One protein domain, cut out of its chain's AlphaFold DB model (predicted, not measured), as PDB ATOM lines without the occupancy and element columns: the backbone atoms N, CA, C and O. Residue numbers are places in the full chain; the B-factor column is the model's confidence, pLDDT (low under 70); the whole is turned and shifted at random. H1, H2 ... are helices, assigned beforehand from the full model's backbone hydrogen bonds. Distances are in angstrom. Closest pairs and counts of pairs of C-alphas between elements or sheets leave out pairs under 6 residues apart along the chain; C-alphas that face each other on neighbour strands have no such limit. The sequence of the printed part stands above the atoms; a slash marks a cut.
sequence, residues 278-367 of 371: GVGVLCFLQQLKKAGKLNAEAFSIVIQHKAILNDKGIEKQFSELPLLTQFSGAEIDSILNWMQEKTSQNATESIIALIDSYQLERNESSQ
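AT A GLANCE: This is residues 278 to 367 of the 371 residues of an uncharacterized protein of Legionella waltersii (UniProt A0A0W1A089). A helical hairpin of H5 and the long H6 covers one side of a cluster of four shorter helices, H1 to H4: H5 packs on H2, and the first part of H6 packs on H3 and H4. H6 makes the longest axis, and its last residues, 360 to 367, run out beyond the other helices as an arm. The printed part has 90 residues, with six named helices in the order H1 to H6 and no named strand; its class is all helix. It is compact, with a radius of gyration of the C-alphas of 12.5 A and spans of 41 by 27 by 22 A.

IN THESE COORDINATES: H1, residues 279 to 290, begins at C-alpha 279 at (62.290, 5.118, 119.336) and is 16.5 A long. H2 is residues 296 to 304, H3 residues 306 to 309 and H4 residues 312 to 320, with lengths of 12.1 A, 5.3 A and 12.3 A. H5, residues 329 to 341, begins at C-alpha 329 at (49.017, 19.523, 126.737) and is 18.3 A long. H6, residues 344 to 367, is 35.7 A long and ends at C-alpha 367 at (32.711, -2.271, 119.028).

HOW THE PARTS SIT: H1 and H2 form a helical hairpin at a shallow tilt of 12 degrees; they only just touch, with 3 pairs of C-alphas within 8 A, the closest those of Val 281 and Val 302 at 7.2 A. With residues 280 to 284 alone H1 touches H3, closest at the C-alphas of Gly 280 and Leu 309, 4.9 A. With residues 279 to 283 alone it touches H4, closest at Gly 280 and Glu 315, C-alphas 4.4 A apart, at a steep tilt of 50 degrees. H5 touches H2 with residues 336 to 340 alone, closest at the C-alphas of Leu 336 and Ile 301, 7.1 A, at a steep tilt of 46 degrees. H5 and H6 form a helical hairpin at a shallow tilt of 26 degrees, the closest C-alphas being those of Trp 338 and Ala 347, 5.2 A. H6 touches H4 with residues 348 to 356 alone, closest at the C-alphas of Ile 352 and Ile 314, 6.1 A, the same way at a shallow tilt of 25 degrees. H1 and H6 are apart. In H1, H2, H4 and H5 every O i to N i+4 pair is within hydrogen-bond range; in H6 16 of 20 are, and H3 is too short for such a pair.

THE WHOLE: The C-alphas farthest apart, those of Ala 296 and Gln 367, are 41.9 A apart. The printed part has no cut and no long link. Mean pLDDT of the printed part is 86.6, with residue 342 and residues 360 to 367 under 70.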
ATOM      1  N   GLY A 278      66.554   6.336 121.515       92.75
ATOM      2  CA  GLY A 278      65.800   5.295 120.832       92.75
ATOM      3  C   GLY A 278      64.475   5.796 120.268       92.75
ATOM      4  O   GLY A 278      64.232   7.002 120.118       92.75
ATOM      5  N   VAL A 279      63.592   4.846 119.966       92.56
ATOM      6  CA  VAL A 279      62.290   5.118 119.336       92.56
ATOM      7  C   VAL A 279      61.362   5.860 120.291       92.56
ATOM      8  O   VAL A 279      60.714   6.819 119.877       92.56
ATOM      9  N   GLY A 280      61.323   5.476 121.570       93.75
ATOM     10  CA  GLY A 280      60.429   6.107 122.545       93.75
ATOM     11  C   GLY A 280      60.728   7.596 122.727       93.75
ATOM     12  O   GLY A 280      59.811   8.416 122.731       93.75
ATOM     13  N   VAL A 281      62.014   7.973 122.743       95.50
ATOM     14  CA  VAL A 281      62.429   9.386 122.737       95.50
ATOM     15  C   VAL A 281      61.948  10.100 121.473       95.50
ATOM     16  O   VAL A 281      61.417  11.204 121.567       95.50
ATOM     17  N   LEU A 282      62.104   9.487 120.292       94.88
ATOM     18  CA  LEU A 282      61.647  10.089 119.034       94.88
ATOM     19  C   LEU A 282      60.137  10.353 119.066       94.88
ATOM     20  O   LEU A 282      59.700  11.464 118.764       94.88
ATOM     21  N   CYS A 283      59.350   9.345 119.447       93.38
ATOM     22  CA  CYS A 283      57.896   9.441 119.501       93.38
ATOM     23  C   CYS A 283      57.443  10.510 120.497       93.38
ATOM     24  O   CYS A 283      56.585  11.328 120.169       93.38
ATOM     25  N   PHE A 284      58.052  10.569 121.683       94.94
ATOM     26  CA  PHE A 284      57.686  11.582 122.665       94.94
ATOM     27  C   PHE A 284      58.062  13.003 122.218       94.94
ATOM     28  O   PHE A 284      57.245  13.916 122.332       94.94
ATOM     29  N   LEU A 285      59.237  13.201 121.608       95.12
ATOM     30  CA  LEU A 285      59.612  14.495 121.020       95.12
ATOM     31  C   LEU A 285      58.656  14.917 119.890       95.12
ATOM     32  O   LEU A 285      58.358  16.103 119.740       95.12
ATOM     33  N   GLN A 286      58.133  13.969 119.107       93.44
ATOM     34  CA  GLN A 286      57.098  14.260 118.111       93.44
ATOM     35  C   GLN A 286      55.782  14.689 118.764       93.44
ATOM     36  O   GLN A 286      55.151  15.621 118.268       93.44
ATOM     37  N   GLN A 287      55.374  14.056 119.867       93.25
ATOM     38  CA  GLN A 287      54.186  14.467 120.622       93.25
ATOM     39  C   GLN A 287      54.360  15.875 121.213       93.25
ATOM     40  O   GLN A 287      53.484  16.720 121.038       93.25
ATOM     41  N   LEU A 288      55.534  16.182 121.777       94.50
ATOM     42  CA  LEU A 288      55.901  17.537 122.207       94.50
ATOM     43  C   LEU A 288      55.791  18.551 121.058       94.50
ATOM     44  O   LEU A 288      55.232  19.633 121.244       94.50
ATOM     45  N   LYS A 289      56.286  18.206 119.860       92.94
ATOM     46  CA  LYS A 289      56.206  19.075 118.674       92.94
ATOM     47  C   LYS A 289      54.759  19.307 118.240       92.94
ATOM     48  O   LYS A 289      54.380  20.451 118.012       92.94
ATOM     49  N   LYS A 290      53.946  18.247 118.161       90.62
ATOM     50  CA  LYS A 290      52.519  18.327 117.793       90.62
ATOM     51  C   LYS A 290      51.718  19.181 118.781       90.62
ATOM     52  O   LYS A 290      50.876  19.959 118.353       90.62
ATOM     53  N   ALA A 291      52.023  19.081 120.074       91.81
ATOM     54  CA  ALA A 291      51.390  19.873 121.126       91.81
ATOM     55  C   ALA A 291      51.925  21.319 121.229       91.81
ATOM     56  O   ALA A 291      51.482  22.066 122.099       91.81
ATOM     57  N   GLY A 292      52.895  21.723 120.397       91.19
ATOM     58  CA  GLY A 292      53.517  23.051 120.468       91.19
ATOM     59  C   GLY A 292      54.360  23.283 121.731       91.19
ATOM     60  O   GLY A 292      54.601  24.428 122.101       91.19
ATOM     61  N   LYS A 293      54.801  22.210 122.401       94.19
ATOM     62  CA  LYS A 293      55.560  22.242 123.666       94.19
ATOM     63  C   LYS A 293      57.026  21.821 123.524       94.19
ATOM     64  O   LYS A 293      57.745  21.730 124.515       94.19
ATOM     65  N   LEU A 294      57.493  21.570 122.302       95.31
ATOM     66  CA  LEU A 294      58.899  21.275 122.041       95.31
ATOM     67  C   LEU A 294      59.740  22.561 122.138       95.31
ATOM     68  O   LEU A 294      59.797  23.345 121.196       95.31
ATOM     69  N   ASN A 295      60.387  22.767 123.285       94.00
ATOM     70  CA  ASN A 295      61.294  23.884 123.562       94.00
ATOM     71  C   ASN A 295      62.583  23.391 124.258       94.00
ATOM     72  O   ASN A 295      62.740  22.194 124.507       94.00
ATOM     73  N   ALA A 296      63.512  24.303 124.563       93.06
ATOM     74  CA  ALA A 296      64.817  23.964 125.143       93.06
ATOM     75  C   ALA A 296      64.723  23.261 126.508       93.06
ATOM     76  O   ALA A 296      65.495  22.341 126.778       93.06
ATOM     77  N   GLU A 297      63.767  23.658 127.347       94.81
ATOM     78  CA  GLU A 297      63.545  23.062 128.666       94.81
ATOM     79  C   GLU A 297      63.021  21.628 128.536       94.81
ATOM     80  O   GLU A 297      63.655  20.695 129.032       94.81
ATOM     81  N   ALA A 298      61.932  21.433 127.786       94.62
ATOM     82  CA  ALA A 298      61.361  20.110 127.542       94.62
ATOM     83  C   ALA A 298      62.379  19.171 126.878       94.62
ATOM     84  O   ALA A 298      62.517  18.011 127.266       94.62
ATOM     85  N   PHE A 299      63.150  19.681 125.913       95.00
ATOM     86  CA  PHE A 299      64.235  18.933 125.288       95.00
ATOM     87  C   PHE A 299      65.307  18.515 126.305       95.00
ATOM     88  O   PHE A 299      65.689  17.347 126.338       95.00
ATOM     89  N   SER A 300      65.758  19.428 127.172       94.00
ATOM     90  CA  SER A 300      66.745  19.120 128.214       94.00
ATOM     91  C   SER A 300      66.259  18.014 129.155       94.00
ATOM     92  O   SER A 300      67.016  17.084 129.436       94.00
ATOM     93  N   ILE A 301      64.995  18.069 129.588       95.12
ATOM     94  CA  ILE A 301      64.374  17.037 130.436       95.12
ATOM     95  C   ILE A 301      64.414  15.680 129.728       95.12
ATOM     96  O   ILE A 301      64.890  14.691 130.289       95.12
ATOM     97  N   VAL A 302      63.973  15.637 128.468       95.25
ATOM     98  CA  VAL A 302      63.939  14.402 127.678       95.25
ATOM     99  C   VAL A 302      65.331  13.794 127.515       95.25
ATOM    100  O   VAL A 302      65.490  12.589 127.696       95.25
ATOM    101  N   ILE A 303      66.349  14.602 127.215       94.31
ATOM    102  CA  ILE A 303      67.719  14.104 127.035       94.31
ATOM    103  C   ILE A 303      68.332  13.631 128.358       94.31
ATOM    104  O   ILE A 303      68.987  12.587 128.385       94.31
ATOM    105  N   GLN A 304      68.111  14.355 129.458       92.81
ATOM    106  CA  GLN A 304      68.638  13.997 130.777       92.81
ATOM    107  C   GLN A 304      68.018  12.699 131.313       92.81
ATOM    108  O   GLN A 304      68.718  11.888 131.919       92.81
ATOM    109  N   HIS A 305      66.734  12.472 131.031       93.19
ATOM    110  CA  HIS A 305      65.966  11.324 131.518       93.19
ATOM    111  C   HIS A 305      65.647  10.298 130.414       93.19
ATOM    112  O   HIS A 305      64.746   9.469 130.564       93.19
ATOM    113  N   LYS A 306      66.422  10.296 129.316       92.88
ATOM    114  CA  LYS A 306      66.207   9.442 128.129       92.88
ATOM    115  C   LYS A 306      66.116   7.946 128.430       92.88
ATOM    116  O   LYS A 306      65.474   7.218 127.685       92.88
ATOM    117  N   ALA A 307      66.732   7.487 129.522       92.38
ATOM    118  CA  ALA A 307      66.696   6.090 129.949       92.38
ATOM    119  C   ALA A 307      65.268   5.576 130.209       92.38
ATOM    120  O   ALA A 307      65.001   4.416 129.924       92.38
ATOM    121  N   ILE A 308      64.360   6.433 130.693       93.50
ATOM    122  CA  ILE A 308      62.946   6.080 130.898       93.50
ATOM    123  C   ILE A 308      62.297   5.795 129.540       93.50
ATOM    124  O   ILE A 308      61.723   4.737 129.329       93.50
ATOM    125  N   LEU A 309      62.451   6.708 128.580       93.00
ATOM    126  CA  LEU A 309      61.833   6.591 127.254       93.00
ATOM    127  C   LEU A 309      62.503   5.546 126.348       93.00
ATOM    128  O   LEU A 309      61.884   5.081 125.396       93.00
ATOM    129  N   ASN A 310      63.754   5.188 126.628       92.12
ATOM    130  CA  ASN A 310      64.469   4.101 125.962       92.12
ATOM    131  C   ASN A 310      64.139   2.719 126.560       92.12
ATOM    132  O   ASN A 310      64.669   1.712 126.082       92.12
ATOM    133  N   ASP A 311      63.305   2.646 127.604       93.25
ATOM    134  CA  ASP A 311      62.819   1.374 128.127       93.25
ATOM    135  C   ASP A 311      62.065   0.595 127.040       93.25
ATOM    136  O   ASP A 311      61.233   1.146 126.317       93.25
ATOM    137  N   LYS A 312      62.335  -0.709 126.924       90.69
ATOM    138  CA  LYS A 312      61.770  -1.542 125.852       90.69
ATOM    139  C   LYS A 312      60.248  -1.657 125.921       90.69
ATOM    140  O   LYS A 312      59.618  -1.792 124.873       90.69
ATOM    141  N   GLY A 313      59.666  -1.592 127.119       89.81
ATOM    142  CA  GLY A 313      58.220  -1.544 127.303       89.81
ATOM    143  C   GLY A 313      57.639  -0.253 126.734       89.81
ATOM    144  O   GLY A 313      56.706  -0.305 125.936       89.81
ATOM    145  N   ILE A 314      58.248   0.891 127.054       90.50
ATOM    146  CA  ILE A 314      57.835   2.192 126.509       90.50
ATOM    147  C   ILE A 314      58.033   2.262 124.988       90.50
ATOM    148  O   ILE A 314      57.127   2.700 124.280       90.50
ATOM    149  N   GLU A 315      59.176   1.813 124.458       90.31
ATOM    150  CA  GLU A 315      59.427   1.805 123.010       90.31
ATOM    151  C   GLU A 315      58.364   1.004 122.255       90.31
ATOM    152  O   GLU A 315      57.872   1.451 121.214       90.31
ATOM    153  N   LYS A 316      57.992  -0.166 122.787       89.44
ATOM    154  CA  LYS A 316      56.936  -1.002 122.218       89.44
ATOM    155  C   LYS A 316      55.599  -0.264 122.222       89.44
ATOM    156  O   LYS A 316      54.969  -0.159 121.175       89.44
ATOM    157  N   GLN A 317      55.224   0.316 123.358       89.38
ATOM    158  CA  GLN A 317      53.955   1.023 123.508       89.38
ATOM    159  C   GLN A 317      53.837   2.232 122.576       89.38
ATOM    160  O   GLN A 317      52.835   2.400 121.883       89.38
ATOM    161  N   PHE A 318      54.898   3.036 122.458       88.56
ATOM    162  CA  PHE A 318      54.932   4.129 121.486       88.56
ATOM    163  C   PHE A 318      54.875   3.652 120.031       88.56
ATOM    164  O   PHE A 318      54.353   4.372 119.185       88.56
ATOM    165  N   SER A 319      55.419   2.474 119.727       83.50
ATOM    166  CA  SER A 319      55.392   1.909 118.371       83.50
ATOM    167  C   SER A 319      54.015   1.357 117.988       83.50
ATOM    168  O   SER A 319      53.693   1.291 116.804       83.50
ATOM    169  N   GLU A 320      53.207   0.971 118.977       86.00
ATOM    170  CA  GLU A 320      51.850   0.435 118.801       86.00
ATOM    171  C   GLU A 320      50.770   1.535 118.808       86.00
ATOM    172  O   GLU A 320      49.628   1.293 118.406       86.00
ATOM    173  N   LEU A 321      51.130   2.766 119.193       83.88
ATOM    174  CA  LEU A 321      50.227   3.914 119.143       83.88
ATOM    175  C   LEU A 321      49.743   4.204 117.708       83.88
ATOM    176  O   LEU A 321      50.548   4.275 116.774       83.88
ATOM    177  N   PRO A 322      48.434   4.458 117.509       80.88
ATOM    178  CA  PRO A 322      47.913   4.899 116.223       80.88
ATOM    179  C   PRO A 322      48.604   6.174 115.715       80.88
ATOM    180  O   PRO A 322      48.843   7.121 116.461       80.88
ATOM    181  N   LEU A 323      48.854   6.238 114.402       71.81
ATOM    182  CA  LEU A 323      49.581   7.342 113.748       71.81
ATOM    183  C   LEU A 323      49.010   8.744 114.047       71.81
ATOM    184  O   LEU A 323      49.753   9.731 114.071       71.81
ATOM    185  N   LEU A 324      47.694   8.831 114.258       78.19
ATOM    186  CA  LEU A 324      46.973  10.081 114.501       78.19
ATOM    187  C   LEU A 324      46.800  10.416 115.987       78.19
ATOM    188  O   LEU A 324      46.278  11.486 116.285       78.19
ATOM    189  N   THR A 325      47.251   9.561 116.909       83.75
ATOM    190  CA  THR A 325      47.142   9.848 118.342       83.75
ATOM    191  C   THR A 325      47.969  11.081 118.700       83.75
ATOM    192  O   THR A 325      49.138  11.221 118.301       83.75
ATOM    193  N   GLN A 326      47.340  11.985 119.449       86.44
ATOM    194  CA  GLN A 326      47.933  13.211 119.968       86.44
ATOM    195  C   GLN A 326      47.629  13.307 121.453       86.44
ATOM    196  O   GLN A 326      46.465  13.250 121.839       86.44
ATOM    197  N   PHE A 327      48.668  13.468 122.266       90.06
ATOM    198  CA  PHE A 327      48.478  13.752 123.682       90.06
ATOM    199  C   PHE A 327      48.074  15.209 123.878       90.06
ATOM    200  O   PHE A 327      48.593  16.117 123.219       90.06
ATOM    201  N   SER A 328      47.159  15.433 124.810       90.56
ATOM    202  CA  SER A 328      46.806  16.760 125.284       90.56
ATOM    203  C   SER A 328      47.999  17.430 125.973       90.56
ATOM    204  O   SER A 328      48.920  16.784 126.480       90.56
ATOM    205  N   GLY A 329      47.970  18.763 126.050       91.50
ATOM    206  CA  GLY A 329      49.017  19.523 126.737       91.50
ATOM    207  C   GLY A 329      49.200  19.119 128.206       91.50
ATOM    208  O   GLY A 329      50.331  19.101 128.679       91.50
ATOM    209  N   ALA A 330      48.116  18.747 128.897       92.81
ATOM    210  CA  ALA A 330      48.157  18.333 130.300       92.81
ATOM    211  C   ALA A 330      48.814  16.954 130.492       92.81
ATOM    212  O   ALA A 330      49.526  16.730 131.471       92.81
ATOM    213  N   GLU A 331      48.613  16.033 129.550       94.00
ATOM    214  CA  GLU A 331      49.270  14.721 129.564       94.00
ATOM    215  C   GLU A 331      50.759  14.845 129.261       94.00
ATOM    216  O   GLU A 331      51.573  14.215 129.928       94.00
ATOM    217  N   ILE A 332      51.128  15.711 128.312       94.81
ATOM    218  CA  ILE A 332      52.529  16.050 128.045       94.81
ATOM    219  C   ILE A 332      53.210  16.598 129.304       94.81
ATOM    220  O   ILE A 332      54.291  16.127 129.658       94.81
ATOM    221  N   ASP A 333      52.572  17.544 129.997       94.12
ATOM    222  CA  ASP A 333      53.103  18.109 131.245       94.12
ATOM    223  C   ASP A 333      53.234  17.034 132.329       94.12
ATOM    224  O   ASP A 333      54.237  16.975 133.037       94.12
ATOM    225  N   SER A 334      52.260  16.127 132.414       94.12
ATOM    226  CA  SER A 334      52.299  15.004 133.353       94.12
ATOM    227  C   SER A 334      53.471  14.064 133.070       94.12
ATOM    228  O   SER A 334      54.183  13.695 134.001       94.12
ATOM    229  N   ILE A 335      53.721  13.721 131.800       93.62
ATOM    230  CA  ILE A 335      54.862  12.883 131.411       93.62
ATOM    231  C   ILE A 335      56.184  13.578 131.762       93.62
ATOM    232  O   ILE A 335      57.052  12.944 132.360       93.62
ATOM    233  N   LEU A 336      56.335  14.871 131.444       94.81
ATOM    234  CA  LEU A 336      57.543  15.635 131.782       94.81
ATOM    235  C   LEU A 336      57.792  15.656 133.299       94.81
ATOM    236  O   LEU A 336      58.902  15.347 133.733       94.81
ATOM    237  N   ASN A 337      56.754  15.913 134.099       93.81
ATOM    238  CA  ASN A 337      56.853  15.905 135.560       93.81
ATOM    239  C   ASN A 337      57.220  14.513 136.098       93.81
ATOM    240  O   ASN A 337      58.101  14.380 136.946       93.81
ATOM    241  N   TRP A 338      56.607  13.442 135.575       94.19
ATOM    242  CA  TRP A 338      56.943  12.075 135.986       94.19
ATOM    243  C   TRP A 338      58.395  11.714 135.687       94.19
ATOM    244  O   TRP A 338      59.012  11.021 136.493       94.19
ATOM    245  N   MET A 339      58.946  12.187 134.567       92.69
ATOM    246  CA  MET A 339      60.352  11.965 134.228       92.69
ATOM    247  C   MET A 339      61.308  12.631 135.227       92.69
ATOM    248  O   MET A 339      62.398  12.103 135.446       92.69
ATOM    249  N   GLN A 340      60.912  13.752 135.840       89.75
ATOM    250  CA  GLN A 340      61.739  14.513 136.783       89.75
ATOM    251  C   GLN A 340      61.585  14.064 138.246       89.75
ATOM    252  O   GLN A 340      62.572  14.029 138.978       89.75
ATOM    253  N   GLU A 341      60.364  13.746 138.688       81.69
ATOM    254  CA  GLU A 341      60.033  13.606 140.116       81.69
ATOM    255  C   GLU A 341      60.007  12.157 140.630       81.69
ATOM    256  O   GLU A 341      60.068  11.925 141.840       81.69
ATOM    257  N   LYS A 342      59.890  11.161 139.745       67.75
ATOM    258  CA  LYS A 342      59.713   9.751 140.135       67.75
ATOM    259  C   LYS A 342      61.003   8.946 139.980       67.75
ATOM    260  O   LYS A 342      61.888   9.272 139.193       67.75
ATOM    261  N   THR A 343      61.089   7.824 140.701       73.50
ATOM    262  CA  THR A 343      62.052   6.770 140.354       73.50
ATOM    263  C   THR A 343      61.777   6.296 138.926       73.50
ATOM    264  O   THR A 343      60.619   6.248 138.503       73.50
ATOM    265  N   SER A 344      62.824   5.919 138.184       74.25
ATOM    266  CA  SER A 344      62.694   5.544 136.767       74.25
ATOM    267  C   SER A 344      61.612   4.485 136.525       74.25
ATOM    268  O   SER A 344      60.895   4.573 135.539       74.25
ATOM    269  N   GLN A 345      61.434   3.536 137.451       81.31
ATOM    270  CA  GLN A 345      60.407   2.494 137.353       81.31
ATOM    271  C   GLN A 345      58.974   3.043 137.475       81.31
ATOM    272  O   GLN A 345      58.140   2.773 136.615       81.31
ATOM    273  N   ASN A 346      58.693   3.869 138.488       84.31
ATOM    274  CA  ASN A 346      57.355   4.435 138.690       84.31
ATOM    275  C   ASN A 346      56.970   5.403 137.559       84.31
ATOM    276  O   ASN A 346      55.794   5.520 137.207       84.31
ATOM    277  N   ALA A 347      57.954   6.113 136.995       86.25
ATOM    278  CA  ALA A 347      57.760   6.939 135.807       86.25
ATOM    279  C   ALA A 347      57.374   6.077 134.596       86.25
ATOM    280  O   ALA A 347      56.372   6.365 133.945       86.25
ATOM    281  N   THR A 348      58.116   4.992 134.348       87.62
ATOM    282  CA  THR A 348      57.850   4.051 133.254       87.62
ATOM    283  C   THR A 348      56.438   3.472 133.317       87.62
ATOM    284  O   THR A 348      55.703   3.551 132.337       87.62
ATOM    285  N   GLU A 349      56.024   2.961 134.478       89.38
ATOM    286  CA  GLU A 349      54.685   2.386 134.673       89.38
ATOM    287  C   GLU A 349      53.572   3.419 134.430       89.38
ATOM    288  O   GLU A 349      52.571   3.112 133.784       89.38
ATOM    289  N   SER A 350      53.769   4.664 134.881       91.06
ATOM    290  CA  SER A 350      52.794   5.746 134.680       91.06
ATOM    291  C   SER A 350      52.646   6.120 133.199       91.06
ATOM    292  O   SER A 350      51.533   6.335 132.724       91.06
ATOM    293  N   ILE A 351      53.762   6.179 132.463       91.25
ATOM    294  CA  ILE A 351      53.767   6.484 131.025       91.25
ATOM    295  C   ILE A 351      53.091   5.358 130.239       91.25
ATOM    296  O   ILE A 351      52.273   5.638 129.369       91.25
ATOM    297  N   ILE A 352      53.395   4.096 130.558       90.31
ATOM    298  CA  ILE A 352      52.771   2.938 129.906       90.31
ATOM    299  C   ILE A 352      51.257   2.945 130.136       90.31
ATOM    300  O   ILE A 352      50.511   2.873 129.168       90.31
ATOM    301  N   ALA A 353      50.806   3.120 131.383       89.81
ATOM    302  CA  ALA A 353      49.378   3.148 131.705       89.81
ATOM    303  C   ALA A 353      48.625   4.261 130.956       89.81
ATOM    304  O   ALA A 353      47.500   4.058 130.497       89.81
ATOM    305  N   LEU A 354      49.255   5.429 130.797       90.25
ATOM    306  CA  LEU A 354      48.702   6.512 129.991       90.25
ATOM    307  C   LEU A 354      48.594   6.108 128.514       90.25
ATOM    308  O   LEU A 354      47.537   6.284 127.916       90.25
ATOM    309  N   ILE A 355      49.652   5.543 127.925       88.44
ATOM    310  CA  ILE A 355      49.640   5.098 126.521       88.44
ATOM    311  C   ILE A 355      48.575   4.013 126.290       88.44
ATOM    312  O   ILE A 355      47.847   4.078 125.298       88.44
ATOM    313  N   ASP A 356      48.438   3.063 127.217       86.69
ATOM    314  CA  ASP A 356      47.460   1.974 127.144       86.69
ATOM    315  C   ASP A 356      46.012   2.489 127.137       86.69
ATOM    316  O   ASP A 356      45.158   1.923 126.448       86.69
ATOM    317  N   SER A 357      45.720   3.594 127.836       86.62
ATOM    318  CA  SER A 357      44.369   4.181 127.847       86.62
ATOM    319  C   SER A 357      43.879   4.560 126.440       86.62
ATOM    320  O   SER A 357      42.746   4.248 126.074       86.62
ATOM    321  N   TYR A 358      44.772   5.072 125.586       81.50
ATOM    322  CA  TYR A 358      44.479   5.394 124.184       81.50
ATOM    323  C   TYR A 358      44.260   4.158 123.303       81.50
ATOM    324  O   TYR A 358      43.617   4.239 122.252       81.50
ATOM    325  N   GLN A 359      44.808   3.006 123.689       72.44
ATOM    326  CA  GLN A 359      44.586   1.748 122.975       72.44
ATOM    327  C   GLN A 359      43.243   1.110 123.364       72.44
ATOM    328  O   GLN A 359      42.583   0.502 122.519       72.44
ATOM    329  N   LEU A 360      42.808   1.284 124.615       64.75
ATOM    330  CA  LEU A 360      41.531   0.774 125.125       64.75
ATOM    331  C   LEU A 360      40.327   1.542 124.563       64.75
ATOM    332  O   LEU A 360      39.377   0.908 124.097       64.75
ATOM    333  N   GLU A 361      40.400   2.874 124.475       61.44
ATOM    334  CA  GLU A 361      39.352   3.714 123.862       61.44
ATOM    335  C   GLU A 361      39.061   3.327 122.395       61.44
ATOM    336  O   GLU A 361      37.940   3.469 121.890       61.44
ATOM    337  N   ARG A 362      40.048   2.751 121.696       56.06
ATOM    338  CA  ARG A 362      39.892   2.222 120.334       56.06
ATOM    339  C   ARG A 362      39.077   0.926 120.279       56.06
ATOM    340  O   ARG A 362      38.313   0.724 119.333       56.06
ATOM    341  N   ASN A 363      39.240   0.039 121.256       54.53
ATOM    342  CA  ASN A 363      38.510  -1.230 121.289       54.53
ATOM    343  C   ASN A 363      37.021  -1.002 121.585       54.53
ATOM    344  O   ASN A 363      36.172  -1.661 120.985       54.53
ATOM    345  N   GLU A 364      36.697  -0.008 122.412       52.12
ATOM    346  CA  GLU A 364      35.313   0.374 122.714       52.12
ATOM    347  C   GLU A 364      34.643   1.139 121.555       52.12
ATOM    348  O   GLU A 364      33.490   0.865 121.213       52.12
ATOM    349  N   SER A 365      35.369   2.033 120.869       50.78
ATOM    350  CA  SER A 365      34.862   2.754 119.682       50.78
ATOM    351  C   SER A 365      34.688   1.857 118.444       50.78
ATOM    352  O   SER A 365      33.760   2.042 117.653       50.78
ATOM    353  N   SER A 366      35.521   0.822 118.290       48.00
ATOM    354  CA  SER A 366      35.385  -0.163 117.204       48.00
ATOM    355  C   SER A 366      34.207  -1.124 117.431       48.00
ATOM    356  O   SER A 366      33.543  -1.522 116.474       48.00
ATOM    357  N   GLN A 367      33.890  -1.462 118.688       44.78
ATOM    358  CA  GLN A 367      32.711  -2.271 119.028       44.78
ATOM    359  C   GLN A 367      31.396  -1.484 118.922       44.78
ATOM    360  O   GLN A 367      30.396  -2.032 118.469       44.78
TER     361      GLN A 367